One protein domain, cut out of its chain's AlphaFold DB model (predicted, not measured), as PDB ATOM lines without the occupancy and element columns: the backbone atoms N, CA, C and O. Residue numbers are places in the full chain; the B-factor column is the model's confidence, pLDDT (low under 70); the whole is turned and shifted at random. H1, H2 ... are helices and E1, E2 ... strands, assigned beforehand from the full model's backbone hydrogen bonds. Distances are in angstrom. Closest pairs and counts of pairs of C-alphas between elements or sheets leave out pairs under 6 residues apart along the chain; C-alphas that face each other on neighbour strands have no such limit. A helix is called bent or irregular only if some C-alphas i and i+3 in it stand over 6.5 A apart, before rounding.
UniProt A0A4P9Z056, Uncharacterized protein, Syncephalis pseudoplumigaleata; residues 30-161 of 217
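What this domain is: This is residues 30 to 161 of the 217 residues of an uncharacterized protein of Syncephalis pseudoplumigaleata (UniProt A0A4P9Z056). One strongly twisted sheet of five strands has the long helix H1 over one face, at its E5 and E4 side, while the unnamed residues 42 to 57 pass over the other face. Small H2 at the far end of H1, and at the opposite end of the domain a loop holding H3, make the long axis; residues 106 to 111 and 135 to 145 stick out. The printed part has 132 residues, with three named helices and five named strands in the order E1 E2 E3 H1 H2 E4 H3 E5. The sheet's order is E1 E2 E3 E5 E4, all antiparallel, and the class is mixed, helices and strands. The whole is only just compact, close to loose, with a radius of gyration of the C-alphas of 16.5 A, and elongated, spanning 51 by 31 by 31 A.

How they stand to each other: E1, residues 58 to 66, E2, residues 69 to 76, and E3, residues 79 to 86, form a meander, each strand the antiparallel neighbour of the one before. E1 and E2 are a hairpin, with N 63 and O 71 2.8 A apart; E1 bends by 72 degrees at residue 61 and E2 by 66 degrees at residue 73. E2 and E3 are a hairpin too, with N 72 and O 83 at 2.9 A. E5, residues 150 to 157, is antiparallel to E3, with N 84 and O 154 at 2.9 A. E4, residues 118 to 125, is an edge strand antiparallel to E5, with N 153 and O 122 at 2.9 A. H1, residues 91 to 107, is on the sheet at a height of 9.3 A, over E5 and E4, and runs along the strands at 12 degrees to E5 on the local plane. The closest C-alphas of H1 and E4, those of Ser 98 and Met 118, are 6.0 A apart. H2, residues 109 to 112, touches H1 at its residues 101 to 106 alone, with the C-alphas of Lys 105 and Gly 112 closest at 4.0 A. E3, H1, H2 and E4 make a split strand-helix-strand unit, two strands running the same way with E5 between them in the sheet, and its crossover is right-handed. H3, residues 132 to 137, touches no helix and is not on the sheet. Every O i to N i+4 pair of H3 is within hydrogen-bond range, 11 of 13 in H1, and H2 is too short for such a pair.

Where its parts are: E1 begins at C-alpha 58 (11.175, 99.132, -3.051) and is 20.9 A long. E2 is 19.6 A, E3 22.3 A, E4 20.2 A and E5 23.2 A long; E5 ends at C-alpha 157 (-0.877, 91.158, -3.672). H1, from C-alpha 91 (3.717, 84.891, 14.030), is 24.6 A long and neither bent nor irregular, but only just: C-alphas 92 and 95 are 6.1 A apart.

The domain as a whole: The two C-alphas farthest apart, those of Thr 107 and Arg 136, are 51.6 A apart. The printed part has no cut. The link from H3 to E5 is long, with 12 residues. The mean pLDDT of the printed part is 71.0, and 51 residues are under 70, among them residues 30 to 41, 87 to 95 and 126 to 150.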
ATOM      1  N   TRP A  30     -11.082 101.552  13.728       32.12
ATOM      2  CA  TRP A  30     -10.942 102.817  14.416       32.12
ATOM      3  C   TRP A  30     -10.198 103.747  13.464       32.12
ATOM      4  O   TRP A  30      -8.978 103.872  13.512       32.12
ATOM      5  N   ARG A  31     -10.955 104.457  12.625       39.44
ATOM      6  CA  ARG A  31     -10.555 105.692  11.965       39.44
ATOM      7  C   ARG A  31     -10.490 106.787  13.034       39.44
ATOM      8  O   ARG A  31     -11.019 107.880  12.871       39.44
ATOM      9  N   LYS A  32      -9.825 106.523  14.165       34.72
ATOM     10  CA  LYS A  32      -9.229 107.620  14.907       34.72
ATOM     11  C   LYS A  32      -8.119 108.087  13.989       34.72
ATOM     12  O   LYS A  32      -7.084 107.436  13.898       34.72
ATOM     13  N   LYS A  33      -8.347 109.215  13.306       38.53
ATOM     14  CA  LYS A  33      -7.265 110.164  13.049       38.53
ATOM     15  C   LYS A  33      -6.480 110.210  14.357       38.53
ATOM     16  O   LYS A  33      -6.916 110.840  15.316       38.53
ATOM     17  N   THR A  34      -5.366 109.497  14.453       40.19
ATOM     18  CA  THR A  34      -4.385 109.732  15.503       40.19
ATOM     19  C   THR A  34      -3.667 111.019  15.113       40.19
ATOM     20  O   THR A  34      -2.480 111.047  14.827       40.19
ATOM     21  N   SER A  35      -4.434 112.114  15.093       38.38
ATOM     22  CA  SER A  35      -3.959 113.492  15.151       38.38
ATOM     23  C   SER A  35      -3.558 113.874  16.578       38.38
ATOM     24  O   SER A  35      -3.262 115.031  16.836       38.38
ATOM     25  N   ASN A  36      -3.508 112.911  17.505       38.47
ATOM     26  CA  ASN A  36      -3.124 113.137  18.891       38.47
ATOM     27  C   ASN A  36      -1.817 112.389  19.191       38.47
ATOM     28  O   ASN A  36      -1.828 111.310  19.776       38.47
ATOM     29  N   GLY A  37      -0.697 112.958  18.733       40.50
ATOM     30  CA  GLY A  37       0.596 112.975  19.440       40.50
ATOM     31  C   GLY A  37       1.330 111.670  19.785       40.50
ATOM     32  O   GLY A  37       2.419 111.752  20.352       40.50
ATOM     33  N   LEU A  38       0.812 110.477  19.478       45.44
ATOM     34  CA  LEU A  38       1.556 109.238  19.721       45.44
ATOM     35  C   LEU A  38       2.667 109.084  18.669       45.44
ATOM     36  O   LEU A  38       2.394 109.206  17.471       45.44
ATOM     37  N   PRO A  39       3.923 108.819  19.075       51.97
ATOM     38  CA  PRO A  39       5.011 108.618  18.124       51.97
ATOM     39  C   PRO A  39       4.707 107.430  17.214       51.97
ATOM     40  O   PRO A  39       4.283 106.362  17.659       51.97
ATOM     41  N   ARG A  40       4.991 107.590  15.924       60.41
ATOM     42  CA  ARG A  40       4.997 106.466  14.989       60.41
ATOM     43  C   ARG A  40       6.109 105.509  15.410       60.41
ATOM     44  O   ARG A  40       7.282 105.861  15.338       60.41
ATOM     45  N   LEU A  41       5.739 104.313  15.863       63.34
ATOM     46  CA  LEU A  41       6.714 103.319  16.319       63.34
ATOM     47  C   LEU A  41       7.415 102.619  15.144       63.34
ATOM     48  O   LEU A  41       8.540 102.155  15.304       63.34
ATOM     49  N   ILE A  42       6.777 102.536  13.969       70.50
ATOM     50  CA  ILE A  42       7.345 101.942  12.746       70.50
ATOM     51  C   ILE A  42       7.471 103.024  11.683       70.50
ATOM     52  O   ILE A  42       6.514 103.750  11.420       70.50
ATOM     53  N   THR A  43       8.636 103.099  11.044       74.94
ATOM     54  CA  THR A  43       8.865 103.935   9.859       74.94
ATOM     55  C   THR A  43       9.228 103.030   8.690       74.94
ATOM     56  O   THR A  43      10.131 102.204   8.820       74.94
ATOM     57  N   LEU A  44       8.517 103.163   7.569       81.06
ATOM     58  CA  LEU A  44       8.848 102.463   6.331       81.06
ATOM     59  C   LEU A  44       9.870 103.305   5.546       81.06
ATOM     60  O   LEU A  44       9.631 104.499   5.364       81.06
ATOM     61  N   PRO A  45      11.012 102.741   5.123       81.81
ATOM     62  CA  PRO A  45      12.010 103.481   4.359       81.81
ATOM     63  C   PRO A  45      11.569 103.614   2.892       81.81
ATOM     64  O   PRO A  45      11.833 102.746   2.067       81.81
ATOM     65  N   GLU A  46      10.866 104.699   2.587       86.88
ATOM     66  CA  GLU A  46      10.368 105.010   1.242       86.88
ATOM     67  C   GLU A  46      11.506 105.350   0.263       86.88
ATOM     68  O   GLU A  46      12.542 105.889   0.657       86.88
ATOM     69  N   GLY A  47      11.319 105.018  -1.016       81.38
ATOM     70  CA  GLY A  47      12.220 105.363  -2.120       81.38
ATOM     71  C   GLY A  47      13.551 104.604  -2.153       81.38
ATOM     72  O   GLY A  47      14.357 104.848  -3.046       81.38
ATOM     73  N   LYS A  48      13.804 103.689  -1.208       80.94
ATOM     74  CA  LYS A  48      15.054 102.918  -1.152       80.94
ATOM     75  C   LYS A  48      14.921 101.584  -1.874       80.94
ATOM     76  O   LYS A  48      14.055 100.771  -1.540       80.94
ATOM     77  N   GLU A  49      15.824 101.329  -2.812       78.19
ATOM     78  CA  GLU A  49      16.002  99.994  -3.379       78.19
ATOM     79  C   GLU A  49      16.506  99.012  -2.317       78.19
ATOM     80  O   GLU A  49      17.162  99.399  -1.347       78.19
ATOM     81  N   LYS A  50      16.177  97.728  -2.498       79.56
ATOM     82  CA  LYS A  50      16.526  96.640  -1.570       79.56
ATOM     83  C   LYS A  50      16.142  96.954  -0.126       79.56
ATOM     84  O   LYS A  50      16.904  96.735   0.821       79.56
ATOM     85  N   THR A  51      14.941  97.494   0.051       80.50
ATOM     86  CA  THR A  51      14.418  97.841   1.369       80.50
ATOM     87  C   THR A  51      14.468  96.615   2.293       80.50
ATOM     88  O   THR A  51      14.053  95.521   1.918       80.50
ATOM     89  N   PHE A  52      15.012  96.792   3.503       82.19
ATOM     90  CA  PHE A  52      15.256  95.720   4.483       82.19
ATOM     91  C   PHE A  52      16.175  94.579   3.997       82.19
ATOM     92  O   PHE A  52      16.127  93.485   4.553       82.19
ATOM     93  N   GLY A  53      17.005  94.813   2.976       82.56
ATOM     94  CA  GLY A  53      17.887  93.792   2.403       82.56
ATOM     95  C   GLY A  53      17.162  92.765   1.526       82.56
ATOM     96  O   GLY A  53      17.736  91.731   1.205       82.56
ATOM     97  N   ILE A  54      15.906  93.023   1.147       87.31
ATOM     98  CA  ILE A  54      15.139  92.145   0.260       87.31
ATOM     99  C   ILE A  54      15.329  92.592  -1.189       87.31
ATOM    100  O   ILE A  54      14.902  93.683  -1.567       87.31
ATOM    101  N   ASP A  55      15.929  91.733  -2.012       89.31
ATOM    102  CA  ASP A  55      16.108  92.010  -3.437       89.31
ATOM    103  C   ASP A  55      14.769  92.240  -4.150       89.31
ATOM    104  O   ASP A  55      13.769  91.561  -3.900       89.31
ATOM    105  N   GLY A  56      14.754  93.244  -5.029       89.19
ATOM    106  CA  GLY A  56      13.569  93.647  -5.781       89.19
ATOM    107  C   GLY A  56      12.481  94.345  -4.960       89.19
ATOM    108  O   GLY A  56      11.442  94.651  -5.535       89.19
ATOM    109  N   LEU A  57      12.680  94.599  -3.655       92.81
ATOM    110  CA  LEU A  57      11.727  95.334  -2.818       92.81
ATOM    111  C   LEU A  57      12.056  96.833  -2.751       92.81
ATOM    112  O   LEU A  57      13.086  97.223  -2.198       92.81
ATOM    113  N   THR A  58      11.113  97.665  -3.188       94.19
ATOM    114  CA  THR A  58      11.175  99.132  -3.051       94.19
ATOM    115  C   THR A  58       9.856  99.650  -2.498       94.19
ATOM    116  O   THR A  58       8.814  99.467  -3.125       94.19
ATOM    117  N   ILE A  59       9.860 100.303  -1.334       90.88
ATOM    118  CA  ILE A  59       8.640 100.913  -0.782       90.88
ATOM    119  C   ILE A  59       8.415 102.262  -1.464       90.88
ATOM    120  O   ILE A  59       9.253 103.150  -1.373       90.88
ATOM    121  N   GLN A  60       7.279 102.419  -2.137       90.94
ATOM    122  CA  GLN A  60       6.937 103.627  -2.887       90.94
ATOM    123  C   GLN A  60       6.318 104.702  -1.992       90.94
ATOM    124  O   GLN A  60       6.728 105.855  -2.043       90.94
ATOM    125  N   LYS A  61       5.315 104.328  -1.187       87.25
ATOM    126  CA  LYS A  61       4.607 105.251  -0.287       87.25
ATOM    127  C   LYS A  61       3.999 104.527   0.902       87.25
ATOM    128  O   LYS A  61       3.485 103.416   0.756       87.25
ATOM    129  N   THR A  62       3.979 105.167   2.063       84.69
ATOM    130  CA  THR A  62       3.193 104.704   3.208       84.69
ATOM    131  C   THR A  62       1.724 105.097   3.036       84.69
ATOM    132  O   THR A  62       1.411 106.247   2.746       84.69
ATOM    133  N   ILE A  63       0.814 104.141   3.229       81.81
ATOM    134  CA  ILE A  63      -0.641 104.348   3.126       81.81
ATOM    135  C   ILE A  63      -1.247 104.611   4.508       81.81
ATOM    136  O   ILE A  63      -2.199 105.375   4.637       81.81
ATOM    137  N   GLY A  64      -0.702 103.999   5.563       78.12
ATOM    138  CA  GLY A  64      -1.252 104.182   6.899       78.12
ATOM    139  C   GLY A  64      -0.437 103.558   8.022       78.12
ATOM    140  O   GLY A  64       0.450 102.727   7.810       78.12
ATOM    141  N   TYR A  65      -0.789 103.961   9.241       76.31
ATOM    142  CA  TYR A  65      -0.192 103.478  10.479       76.31
ATOM    143  C   TYR A  65      -1.287 102.985  11.422       76.31
ATOM    144  O   TYR A  65      -2.275 103.673  11.663       76.31
ATOM    145  N   GLY A  66      -1.078 101.801  11.982       70.88
ATOM    146  CA  GLY A  66      -1.726 101.364  13.212       70.88
ATOM    147  C   GLY A  66      -0.800 101.595  14.405       70.88
ATOM    148  O   GLY A  66       0.366 101.952  14.244       70.88
ATOM    149  N   THR A  67      -1.291 101.324  15.613       67.75
ATOM    150  CA  THR A  67      -0.528 101.508  16.861       67.75
ATOM    151  C   THR A  67       0.826 100.788  16.845       67.75
ATOM    152  O   THR A  67       1.819 101.322  17.326       67.75
ATOM    153  N   PHE A  68       0.884  99.596  16.243       72.56
ATOM    154  CA  PHE A  68       2.081  98.744  16.205       72.56
ATOM    155  C   PHE A  68       2.374  98.176  14.820       72.56
ATOM    156  O   PHE A  68       3.038  97.146  14.689       72.56
ATOM    157  N   SER A  69       1.828  98.808  13.786       79.12
ATOM    158  CA  SER A  69       1.963  98.350  12.410       79.12
ATOM    159  C   SER A  69       2.013  99.521  11.441       79.12
ATOM    160  O   SER A  69       1.369 100.534  11.681       79.12
ATOM    161  N   ALA A  70       2.703  99.364  10.321       82.31
ATOM    162  CA  ALA A  70       2.672 100.300   9.203       82.31
ATOM    163  C   ALA A  70       2.328  99.545   7.918       82.31
ATOM    164  O   ALA A  70       2.684  98.371   7.780       82.31
ATOM    165  N   MET A  71       1.633 100.208   6.998       86.25
ATOM    166  CA  MET A  71       1.260  99.656   5.700       86.25
ATOM    167  C   MET A  71       1.644 100.622   4.584       86.25
ATOM    168  O   MET A  71       1.422 101.825   4.705       86.25
ATOM    169  N   GLY A  72       2.191 100.098   3.494       87.88
ATOM    170  CA  GLY A  72       2.617 100.882   2.342       87.88
ATOM    171  C   GLY A  72       2.398 100.160   1.021       87.88
ATOM    172  O   GLY A  72       2.135  98.957   0.986       87.88
ATOM    173  N   ILE A  73       2.527 100.916  -0.064       90.25
ATOM    174  CA  ILE A  73       2.677 100.384  -1.414       90.25
ATOM    175  C   ILE A  73       4.157 100.145  -1.661       90.25
ATOM    176  O   ILE A  73       4.988 101.006  -1.369       90.25
ATOM    177  N   ALA A  74       4.479  98.991  -2.225       92.81
ATOM    178  CA  ALA A  74       5.822  98.634  -2.632       92.81
ATOM    179  C   ALA A  74       5.834  98.078  -4.059       92.81
ATOM    180  O   ALA A  74       4.817  97.630  -4.581       92.81
ATOM    181  N   THR A  75       6.998  98.088  -4.688       94.69
ATOM    182  CA  THR A  75       7.315  97.238  -5.834       94.69
ATOM    183  C   THR A  75       8.048  96.013  -5.316       94.69
ATOM    184  O   THR A  75       8.964  96.155  -4.511       94.69
ATOM    185  N   TYR A  76       7.619  94.827  -5.737       94.19
ATOM    186  CA  TYR A  76       8.304  93.565  -5.472       94.19
ATOM    187  C   TYR A  76       8.078  92.622  -6.655       94.19
ATOM    188  O   TYR A  76       6.941  92.488  -7.117       94.19
ATOM    189  N   GLU A  77       9.154  92.019  -7.170       91.88
ATOM    190  CA  GLU A  77       9.144  91.201  -8.401       91.88
ATOM    191  C   GLU A  77       8.537  91.954  -9.602       91.88
ATOM    192  O   GLU A  77       7.685  91.434 -10.321       91.88
ATOM    193  N   ASN A  78       8.932  93.221  -9.785       90.94
ATOM    194  CA  ASN A  78       8.446  94.118 -10.847       90.94
ATOM    195  C   ASN A  78       6.920  94.335 -10.867       90.94
ATOM    196  O   ASN A  78       6.366  94.796 -11.862       90.94
ATOM    197  N   LYS A  79       6.223  94.024  -9.769       92.38
ATOM    198  CA  LYS A  79       4.783  94.239  -9.612       92.38
ATOM    199  C   LYS A  79       4.510  95.155  -8.431       92.38
ATOM    200  O   LYS A  79       5.224  95.130  -7.429       92.38
ATOM    201  N   GLN A  80       3.444  95.943  -8.534       91.56
ATOM    202  CA  GLN A  80       2.938  96.706  -7.401       91.56
ATOM    203  C   GLN A  80       2.341  95.743  -6.366       91.56
ATOM    204  O   GLN A  80       1.600  94.819  -6.712       91.56
ATOM    205  N   ARG A  81       2.698  95.940  -5.098       92.88
ATOM    206  CA  ARG A  81       2.361  95.098  -3.945       92.88
ATOM    207  C   ARG A  81       2.004  95.957  -2.740       92.88
ATOM    208  O   ARG A  81       2.365  97.131  -2.665       92.88
ATOM    209  N   LEU A  82       1.334  95.349  -1.768       90.62
ATOM    210  CA  LEU A  82       1.202  95.915  -0.429       90.62
ATOM    211  C   LEU A  82       2.288  95.343   0.475       90.62
ATOM    212  O   LEU A  82       2.582  94.152   0.424       90.62
ATOM    213  N   ILE A  83       2.844  96.180   1.343       89.94
ATOM    214  CA  ILE A  83       3.704  95.745   2.438       89.94
ATOM    215  C   ILE A  83       3.078  96.152   3.763       89.94
ATOM    216  O   ILE A  83       2.646  97.290   3.935       89.94
ATOM    217  N   ARG A  84       3.034  95.223   4.717       88.69
ATOM    218  CA  ARG A  84       2.633  95.487   6.099       88.69
ATOM    219  C   ARG A  84       3.741  95.041   7.033       88.69
ATOM    220  O   ARG A  84       4.117  93.879   6.993       88.69
ATOM    221  N   CYS A  85       4.199  95.928   7.905       84.31
ATOM    222  CA  CYS A  85       5.182  95.613   8.939       84.31
ATOM    223  C   CYS A  85       4.566  95.796  10.325       84.31
ATOM    224  O   CYS A  85       3.806  96.742  10.527       84.31
ATOM    225  N   SER A  86       4.874  94.917  11.280       80.94
ATOM    226  CA  SER A  86       4.346  94.987  12.651       80.94
ATOM    227  C   SER A  86       5.339  94.504  13.709       80.94
ATOM    228  O   SER A  86       6.109  93.587  13.438       80.94
ATOM    229  N   TYR A  87       5.275  95.083  14.916       68.88
ATOM    230  CA  TYR A  87       6.066  94.651  16.084       68.88
ATOM    231  C   TYR A  87       5.536  93.377  16.752       68.88
ATOM    232  O   TYR A  87       6.305  92.648  17.365       68.88
ATOM    233  N   PHE A  88       4.226  93.116  16.672       65.50
ATOM    234  CA  PHE A  88       3.615  91.993  17.382       65.50
ATOM    235  C   PHE A  88       3.551  90.736  16.523       65.50
ATOM    236  O   PHE A  88       2.880  90.686  15.490       65.50
ATOM    237  N   THR A  89       4.228  89.703  17.007       54.00
ATOM    238  CA  THR A  89       4.196  88.339  16.502       54.00
ATOM    239  C   THR A  89       2.988  87.595  17.069       54.00
ATOM    240  O   THR A  89       3.108  86.836  18.023       54.00
ATOM    241  N   SER A  90       1.841  87.676  16.393       51.09
ATOM    242  CA  SER A  90       1.001  86.476  16.237       51.09
ATOM    243  C   SER A  90       1.586  85.577  15.132       51.09
ATOM    244  O   SER A  90       0.875  85.069  14.268       51.09
ATOM    245  N   ALA A  91       2.919  85.440  15.123       50.25
ATOM    246  CA  ALA A  91       3.717  84.891  14.030       50.25
ATOM    247  C   ALA A  91       3.329  83.450  13.696       50.25
ATOM    248  O   ALA A  91       3.276  83.105  12.519       50.25
ATOM    249  N   ASN A  92       2.987  82.659  14.716       52.78
ATOM    250  CA  ASN A  92       2.602  81.262  14.532       52.78
ATOM    251  C   ASN A  92       1.318  81.135  13.701       52.78
ATOM    252  O   ASN A  92       1.230  80.263  12.846       52.78
ATOM    253  N   ASN A  93       0.364  82.057  13.863       63.56
ATOM    254  CA  ASN A  93      -0.902  81.974  13.138       63.56
ATOM    255  C   ASN A  93      -0.798  82.577  11.731       63.56
ATOM    256  O   ASN A  93      -1.542  82.178  10.848       63.56
ATOM    257  N   GLN A  94       0.081  83.553  11.490       65.44
ATOM    258  CA  GLN A  94       0.135  84.240  10.189       65.44
ATOM    259  C   GLN A  94       0.665  83.348   9.067       65.44
ATOM    260  O   GLN A  94       0.169  83.413   7.945       65.44
ATOM    261  N   GLU A  95       1.658  82.517   9.368       68.75
ATOM    262  CA  GLU A  95       2.215  81.574   8.403       68.75
ATOM    263  C   GLU A  95       1.220  80.450   8.098       68.75
ATOM    264  O   GLU A  95       0.961  80.155   6.933       68.75
ATOM    265  N   GLU A  96       0.541  79.941   9.128       70.81
ATOM    266  CA  GLU A  96      -0.568  78.999   8.976       70.81
ATOM    267  C   GLU A  96      -1.723  79.599   8.149       70.81
ATOM    268  O   GLU A  96      -2.235  78.961   7.230       70.81
ATOM    269  N   ILE A  97      -2.116  80.849   8.417       71.69
ATOM    270  CA  ILE A  97      -3.130  81.565   7.629       71.69
ATOM    271  C   ILE A  97      -2.669  81.711   6.173       71.69
ATOM    272  O   ILE A  97      -3.479  81.558   5.262       71.69
ATOM    273  N   SER A  98      -1.382  81.972   5.934       72.94
ATOM    274  CA  SER A  98      -0.823  82.082   4.583       72.94
ATOM    275  C   SER A  98      -0.891  80.772   3.820       72.94
ATOM    276  O   SER A  98      -1.327  80.754   2.669       72.94
ATOM    277  N   GLN A  99      -0.511  79.673   4.466       79.12
ATOM    278  CA  GLN A  99      -0.613  78.339   3.885       79.12
ATOM    279  C   GLN A  99      -2.070  77.984   3.588       79.12
ATOM    280  O   GLN A  99      -2.371  77.521   2.493       79.12
ATOM    281  N   ARG A 100      -2.997  78.290   4.505       76.06
ATOM    282  CA  ARG A 100      -4.436  78.078   4.289       76.06
ATOM    283  C   ARG A 100      -4.972  78.895   3.115       76.06
ATOM    284  O   ARG A 100      -5.692  78.348   2.293       76.06
ATOM    285  N   ILE A 101      -4.616  80.177   3.006       75.94
ATOM    286  CA  ILE A 101      -5.032  81.022   1.873       75.94
ATOM    287  C   ILE A 101      -4.474  80.477   0.558       75.94
ATOM    288  O   ILE A 101      -5.197  80.423  -0.432       75.94
ATOM    289  N   THR A 102      -3.207  80.062   0.551       79.50
ATOM    290  CA  THR A 102      -2.561  79.480  -0.634       79.50
ATOM    291  C   THR A 102      -3.277  78.200  -1.053       79.50
ATOM    292  O   THR A 102      -3.703  78.092  -2.196       79.50
ATOM    293  N   HIS A 103      -3.531  77.304  -0.097       79.75
ATOM    294  CA  HIS A 103      -4.265  76.068  -0.330       79.75
ATOM    295  C   HIS A 103      -5.670  76.323  -0.889       79.75
ATOM    296  O   HIS A 103      -6.029  75.729  -1.896       79.75
ATOM    297  N   ILE A 104      -6.440  77.255  -0.308       75.56
ATOM    298  CA  ILE A 104      -7.773  77.617  -0.822       75.56
ATOM    299  C   ILE A 104      -7.678  78.100  -2.267       75.56
ATOM    300  O   ILE A 104      -8.474  77.676  -3.094       75.56
ATOM    301  N   LYS A 105      -6.700  78.954  -2.590       77.44
ATOM    302  CA  LYS A 105      -6.506  79.463  -3.954       77.44
ATOM    303  C   LYS A 105      -6.160  78.371  -4.967       77.44
ATOM    304  O   LYS A 105      -6.508  78.524  -6.133       77.44
ATOM    305  N   GLU A 106      -5.490  77.308  -4.537       80.94
ATOM    306  CA  GLU A 106      -5.157  76.153  -5.377       80.94
ATOM    307  C   GLU A 106      -6.345  75.193  -5.533       80.94
ATOM    308  O   GLU A 106      -6.618  74.732  -6.638       80.94
ATOM    309  N   THR A 107      -7.062  74.897  -4.444       78.19
ATOM    310  CA  THR A 107      -8.159  73.914  -4.444       78.19
ATOM    311  C   THR A 107      -9.495  74.471  -4.920       78.19
ATOM    312  O   THR A 107     -10.343  73.717  -5.381       78.19
ATOM    313  N   ASP A 108      -9.703  75.777  -4.767       74.88
ATOM    314  CA  ASP A 108     -10.932  76.481  -5.122       74.88
ATOM    315  C   ASP A 108     -10.580  77.868  -5.691       74.88
ATOM    316  O   ASP A 108     -10.573  78.869  -4.965       74.88
ATOM    317  N   PRO A 109     -10.254  77.956  -6.994       77.12
ATOM    318  CA  PRO A 109      -9.880  79.218  -7.629       77.12
ATOM    319  C   PRO A 109     -10.973  80.295  -7.533       77.12
ATOM    320  O   PRO A 109     -10.658  81.478  -7.375       77.12
ATOM    321  N   GLU A 110     -12.251  79.899  -7.578       72.06
ATOM    322  CA  GLU A 110     -13.388  80.821  -7.483       72.06
ATOM    323  C   GLU A 110     -13.586  81.363  -6.063       72.06
ATOM    324  O   GLU A 110     -13.872  82.548  -5.898       72.06
ATOM    325  N   GLY A 111     -13.414  80.551  -5.020       68.38
ATOM    326  CA  GLY A 111     -13.419  81.027  -3.631       68.38
ATOM    327  C   GLY A 111     -12.134  81.771  -3.254       68.38
ATOM    328  O   GLY A 111     -12.148  82.743  -2.492       68.38
ATOM    329  N   GLY A 112     -11.008  81.356  -3.833       68.06
ATOM    330  CA  GLY A 112      -9.683  81.909  -3.594       68.06
ATOM    331  C   GLY A 112      -9.515  83.353  -4.059       68.06
ATOM    332  O   GLY A 112      -8.718  84.089  -3.473       68.06
ATOM    333  N   GLN A 113     -10.283  83.799  -5.058       76.88
ATOM    334  CA  GLN A 113     -10.200  85.166  -5.587       76.88
ATOM    335  C   GLN A 113     -10.486  86.253  -4.535       76.88
ATOM    336  O   GLN A 113      -9.980  87.368  -4.646       76.88
ATOM    337  N   TYR A 114     -11.240  85.923  -3.480       77.88
ATOM    338  CA  TYR A 114     -11.614  86.862  -2.417       77.88
ATOM    339  C   TYR A 114     -10.531  87.047  -1.343       77.88
ATOM    340  O   TYR A 114     -10.686  87.873  -0.441       77.88
ATOM    341  N   PHE A 115      -9.424  86.302  -1.426       76.44
ATOM    342  CA  PHE A 115      -8.311  86.399  -0.489       76.44
ATOM    343  C   PHE A 115      -7.080  87.032  -1.132       76.44
ATOM    344  O   PHE A 115      -6.557  86.584  -2.160       76.44
ATOM    345  N   VAL A 116      -6.537  88.046  -0.462       80.81
ATOM    346  CA  VAL A 116      -5.243  88.620  -0.833       80.81
ATOM    347  C   VAL A 116      -4.151  87.593  -0.538       80.81
ATOM    348  O   VAL A 116      -4.022  87.123   0.593       80.81
ATOM    349  N   ALA A 117      -3.359  87.230  -1.552       81.94
ATOM    350  CA  ALA A 117      -2.256  86.297  -1.347       81.94
ATOM    351  C   ALA A 117      -1.103  86.989  -0.617       81.94
ATOM    352  O   ALA A 117      -0.684  88.090  -0.991       81.94
ATOM    353  N   MET A 118      -0.564  86.310   0.391       85.06
ATOM    354  CA  MET A 118       0.704  86.659   1.017       85.06
ATOM    355  C   MET A 118       1.829  86.018   0.204       85.06
ATOM    356  O   MET A 118       1.838  84.812  -0.010       85.06
ATOM    357  N   ARG A 119       2.752  86.837  -0.300       85.94
ATOM    358  CA  ARG A 119       3.838  86.407  -1.192       85.94
ATOM    359  C   ARG A 119       5.111  86.087  -0.438       85.94
ATOM    360  O   ARG A 119       5.782  85.110  -0.737       85.94
ATOM    361  N   LYS A 120       5.453  86.937   0.527       87.19
ATOM    362  CA  LYS A 120       6.686  86.803   1.294       87.19
ATOM    363  C   LYS A 120       6.492  87.342   2.690       87.19
ATOM    364  O   LYS A 120       5.852  88.375   2.881       87.19
ATOM    365  N   MET A 121       7.082  86.653   3.649       86.31
ATOM    366  CA  MET A 121       7.099  87.035   5.047       86.31
ATOM    367  C   MET A 121       8.544  86.993   5.519       86.31
ATOM    368  O   MET A 121       9.248  86.024   5.251       86.31
ATOM    369  N   PHE A 122       9.010  88.055   6.166       84.94
ATOM    370  CA  PHE A 122      10.395  88.130   6.614       84.94
ATOM    371  C   PHE A 122      10.522  88.944   7.904       84.94
ATOM    372  O   PHE A 122       9.750  89.885   8.127       84.94
ATOM    373  N   PRO A 123      11.466  88.574   8.783       81.69
ATOM    374  CA  PRO A 123      11.773  89.360   9.964       81.69
ATOM    375  C   PRO A 123      12.475  90.661   9.565       81.69
ATOM    376  O   PRO A 123      13.230  90.707   8.597       81.69
ATOM    377  N   VAL A 124      12.246  91.718  10.334       78.50
ATOM    378  CA  VAL A 124      12.915  93.010  10.173       78.50
ATOM    379  C   VAL A 124      13.364  93.546  11.521       78.50
ATOM    380  O   VAL A 124      12.619  93.501  12.501       78.50
ATOM    381  N   GLY A 125      14.575  94.103  11.557       71.31
ATOM    382  CA  GLY A 125      15.042  94.907  12.681       71.31
ATOM    383  C   GLY A 125      14.340  96.260  12.664       71.31
ATOM    384  O   GLY A 125      14.715  97.132  11.881       71.31
ATOM    385  N   LEU A 126      13.302  96.444  13.482       64.69
ATOM    386  CA  LEU A 126      12.588  97.723  13.534       64.69
ATOM    387  C   LEU A 126      13.239  98.665  14.563       64.69
ATOM    388  O   LEU A 126      13.505  98.242  15.691       64.69
ATOM    389  N   PRO A 127      13.517  99.936  14.206       54.19
ATOM    390  CA  PRO A 127      14.212 100.863  15.091       54.19
ATOM    391  C   PRO A 127      13.344 101.258  16.289       54.19
ATOM    392  O   PRO A 127      12.221 101.742  16.144       54.19
ATOM    393  N   HIS A 128      13.910 101.134  17.488       49.72
ATOM    394  CA  HIS A 128      13.232 101.411  18.747       49.72
ATOM    395  C   HIS A 128      13.148 102.916  19.052       49.72
ATOM    396  O   HIS A 128      13.799 103.422  19.964       49.72
ATOM    397  N   LYS A 129      12.340 103.676  18.307       50.81
ATOM    398  CA  LYS A 129      11.979 105.042  18.723       50.81
ATOM    399  C   LYS A 129      10.730 105.001  19.605       50.81
ATOM    400  O   LYS A 129       9.651 105.416  19.190       50.81
ATOM    401  N   ILE A 130      10.864 104.507  20.842       53.03
ATOM    402  CA  ILE A 130       9.863 104.809  21.877       53.03
ATOM    403  C   ILE A 130       9.953 106.316  22.140       53.03
ATOM    404  O   ILE A 130      11.031 106.798  22.502       53.03
ATOM    405  N   SER A 131       8.856 107.072  22.009       52.00
ATOM    406  CA  SER A 131       8.871 108.450  22.516       52.00
ATOM    407  C   SER A 131       9.168 108.454  24.010       52.00
ATOM    408  O   SER A 131       8.695 107.619  24.779       52.00
ATOM    409  N   THR A 132       9.892 109.468  24.460       55.00
ATOM    410  CA  THR A 132      10.077 109.776  25.884       55.00
ATOM    411  C   THR A 132       8.760 109.862  26.665       55.00
ATOM    412  O   THR A 132       8.774 109.695  27.882       55.00
ATOM    413  N   TRP A 133       7.626 110.084  25.990       50.09
ATOM    414  CA  TRP A 133       6.294 110.038  26.587       50.09
ATOM    415  C   TRP A 133       5.861 108.608  26.942       50.09
ATOM    416  O   TRP A 133       5.514 108.369  28.090       50.09
ATOM    417  N   ILE A 134       5.981 107.630  26.031       54.25
ATOM    418  CA  ILE A 134       5.612 106.222  26.302       54.25
ATOM    419  C   ILE A 134       6.470 105.621  27.431       54.25
ATOM    420  O   ILE A 134       5.953 104.875  28.258       54.25
ATOM    421  N   LYS A 135       7.753 106.008  27.527       55.41
ATOM    422  CA  LYS A 135       8.622 105.639  28.664       55.41
ATOM    423  C   LYS A 135       8.117 106.183  30.009       55.41
ATOM    424  O   LYS A 135       8.350 105.558  31.033       55.41
ATOM    425  N   ARG A 136       7.443 107.339  30.003       56.78
ATOM    426  CA  ARG A 136       6.890 107.989  31.202       56.78
ATOM    427  C   ARG A 136       5.566 107.372  31.656       56.78
ATOM    428  O   ARG A 136       5.350 107.262  32.853       56.78
ATOM    429  N   VAL A 137       4.697 106.971  30.724       54.16
ATOM    430  CA  VAL A 137       3.370 106.405  31.056       54.16
ATOM    431  C   VAL A 137       3.393 104.908  31.361       54.16
ATOM    432  O   VAL A 137       2.423 104.402  31.912       54.16
ATOM    433  N   ASN A 138       4.473 104.191  31.029       46.66
ATOM    434  CA  ASN A 138       4.622 102.778  31.383       46.66
ATOM    435  C   ASN A 138       5.965 102.504  32.098       46.66
ATOM    436  O   ASN A 138       6.899 101.980  31.483       46.66
ATOM    437  N   PRO A 139       6.084 102.878  33.387       46.66
ATOM    438  CA  PRO A 139       7.322 102.753  34.163       46.66
ATOM    439  C   PRO A 139       7.696 101.304  34.518       46.66
ATOM    440  O   PRO A 139       8.844 101.050  34.868       46.66
ATOM    441  N   LEU A 140       6.772 100.342  34.384       45.84
ATOM    442  CA  LEU A 140       7.002  98.922  34.697       45.84
ATOM    443  C   LEU A 140       7.849  98.171  33.658       45.84
ATOM    444  O   LEU A 140       8.104  96.980  33.816       45.84
ATOM    445  N   GLY A 141       8.348  98.874  32.640       46.38
ATOM    446  CA  GLY A 141       9.255  98.309  31.657       46.38
ATOM    447  C   GLY A 141       8.528  97.393  30.678       46.38
ATOM    448  O   GLY A 141       7.682  96.573  31.023       46.38
ATOM    449  N   TRP A 142       8.871  97.522  29.404       50.91
ATOM    450  CA  TRP A 142       8.561  96.450  28.470       50.91
ATOM    451  C   TRP A 142       9.275  95.174  28.944       50.91
ATOM    452  O   TRP A 142      10.425  95.267  29.390       50.91
ATOM    453  N   PRO A 143       8.631  93.994  28.882       45.50
ATOM    454  CA  PRO A 143       9.252  92.759  29.338       45.50
ATOM    455  C   PRO A 143      10.582  92.541  28.604       45.50
ATOM    456  O   PRO A 143      10.632  92.522  27.374       45.50
ATOM    457  N   LYS A 144      11.665  92.375  29.379       45.62
ATOM    458  CA  LYS A 144      13.062  92.237  28.911       45.62
ATOM    459  C   LYS A 144      13.295  91.069  27.937       45.62
ATOM    460  O   LYS A 144      14.348  91.004  27.316       45.62
ATOM    461  N   PHE A 145      12.318  90.178  27.769       47.06
ATOM    462  CA  PHE A 145      12.351  89.055  26.828       47.06
ATOM    463  C   PHE A 145      12.050  89.447  25.367       47.06
ATOM    464  O   PHE A 145      12.112  88.599  24.485       47.06
ATOM    465  N   LEU A 146      11.760  90.723  25.079       47.56
ATOM    466  CA  LEU A 146      11.524  91.249  23.723       47.56
ATOM    467  C   LEU A 146      12.815  91.710  23.018       47.56
ATOM    468  O   LEU A 146      12.842  92.729  22.331       47.56
ATOM    469  N   SER A 147      13.894  90.950  23.200       42.34
ATOM    470  CA  SER A 147      15.138  91.086  22.444       42.34
ATOM    471  C   SER A 147      15.376  89.792  21.664       42.34
ATOM    472  O   SER A 147      15.435  88.738  22.297       42.34
ATOM    473  N   PRO A 148      15.579  89.841  20.335       50.28
ATOM    474  CA  PRO A 148      15.878  91.045  19.555       50.28
ATOM    475  C   PRO A 148      14.640  91.772  19.027       50.28
ATOM    476  O   PRO A 148      13.540  91.228  18.993       50.28
ATOM    477  N   ASN A 149      14.879  93.009  18.582       57.09
ATOM    478  CA  ASN A 149      13.973  93.960  17.929       57.09
ATOM    479  C   ASN A 149      13.337  93.422  16.628       57.09
ATOM    480  O   ASN A 149      13.495  94.014  15.559       57.09
ATOM    481  N   PHE A 150      12.648  92.289  16.688       63.03
ATOM    482  CA  PHE A 150      12.075  91.630  15.528       63.03
ATOM    483  C   PHE A 150      10.641  92.089  15.317       63.03
ATOM    484  O   PHE A 150       9.699  91.609  15.943       63.03
ATOM    485  N   GLY A 151      10.478  93.019  14.383       73.25
ATOM    486  CA  GLY A 151       9.229  93.113  13.653       73.25
ATOM    487  C   GLY A 151       9.175  92.055  12.558       73.25
ATOM    488  O   GLY A 151      10.166  91.401  12.230       73.25
ATOM    489  N   ARG A 152       8.011  91.916  11.939       80.94
ATOM    490  CA  ARG A 152       7.834  91.091  10.745       80.94
ATOM    491  C   ARG A 152       7.147  91.919   9.677       80.94
ATOM    492  O   ARG A 152       6.208  92.655   9.987       80.94
ATOM    493  N   CYS A 153       7.625  91.808   8.448       85.94
ATOM    494  CA  CYS A 153       6.983  92.385   7.281       85.94
ATOM    495  C   CYS A 153       6.372  91.279   6.422       85.94
ATOM    496  O   CYS A 153       6.925  90.186   6.297       85.94
ATOM    497  N   ILE A 154       5.220  91.583   5.835       88.88
ATOM    498  CA  ILE A 154       4.483  90.716   4.924       88.88
ATOM    499  C   ILE A 154       4.265  91.490   3.628       88.88
ATOM    500  O   ILE A 154       3.753  92.610   3.659       88.88
ATOM    501  N   ILE A 155       4.641  90.880   2.509       90.56
ATOM    502  CA  ILE A 155       4.355  91.352   1.154       90.56
ATOM    503  C   ILE A 155       3.105  90.634   0.661       90.56
ATOM    504  O   ILE A 155       3.009  89.410   0.743       90.56
ATOM    505  N   MET A 156       2.155  91.397   0.142       89.69
ATOM    506  CA  MET A 156       0.842  90.935  -0.287       89.69
ATOM    507  C   MET A 156       0.537  91.417  -1.703       89.69
ATOM    508  O   MET A 156       1.055  92.445  -2.152       89.69
ATOM    509  N   ASP A 157      -0.329  90.687  -2.402       86.44
ATOM    510  CA  ASP A 157      -0.877  91.158  -3.672       86.44
ATOM    511  C   ASP A 157      -1.589  92.506  -3.506       86.44
ATOM    512  O   ASP A 157      -2.224  92.790  -2.489       86.44
ATOM    513  N   TYR A 158      -1.459  93.350  -4.525       80.88
ATOM    514  CA  TYR A 158      -2.109  94.644  -4.568       80.88
ATOM    515  C   TYR A 158      -3.513  94.496  -5.155       80.88
ATOM    516  O   TYR A 158      -3.652  94.139  -6.321       80.88
ATOM    517  N   ALA A 159      -4.543  94.748  -4.346       70.88
ATOM    518  CA  ALA A 159      -5.947  94.644  -4.757       70.88
ATOM    519  C   ALA A 159      -6.581  96.002  -5.129       70.88
ATOM    520  O   ALA A 159      -7.785  96.071  -5.355       70.88
ATOM    521  N   GLY A 160      -5.789  97.083  -5.181       68.75
ATOM    522  CA  GLY A 160      -6.243  98.434  -5.525       68.75
ATOM    523  C   GLY A 160      -5.880  99.508  -4.492       68.75
ATOM    524  O   GLY A 160      -5.358  99.223  -3.415       68.75
ATOM    525  N   GLU A 161      -6.160 100.768  -4.849       58.97
ATOM    526  CA  GLU A 161      -5.737 101.973  -4.110       58.97
ATOM    527  C   GLU A 161      -6.603 102.353  -2.909       58.97
ATOM    528  O   GLU A 161      -6.237 103.270  -2.173       58.97
TER     529      GLU A 161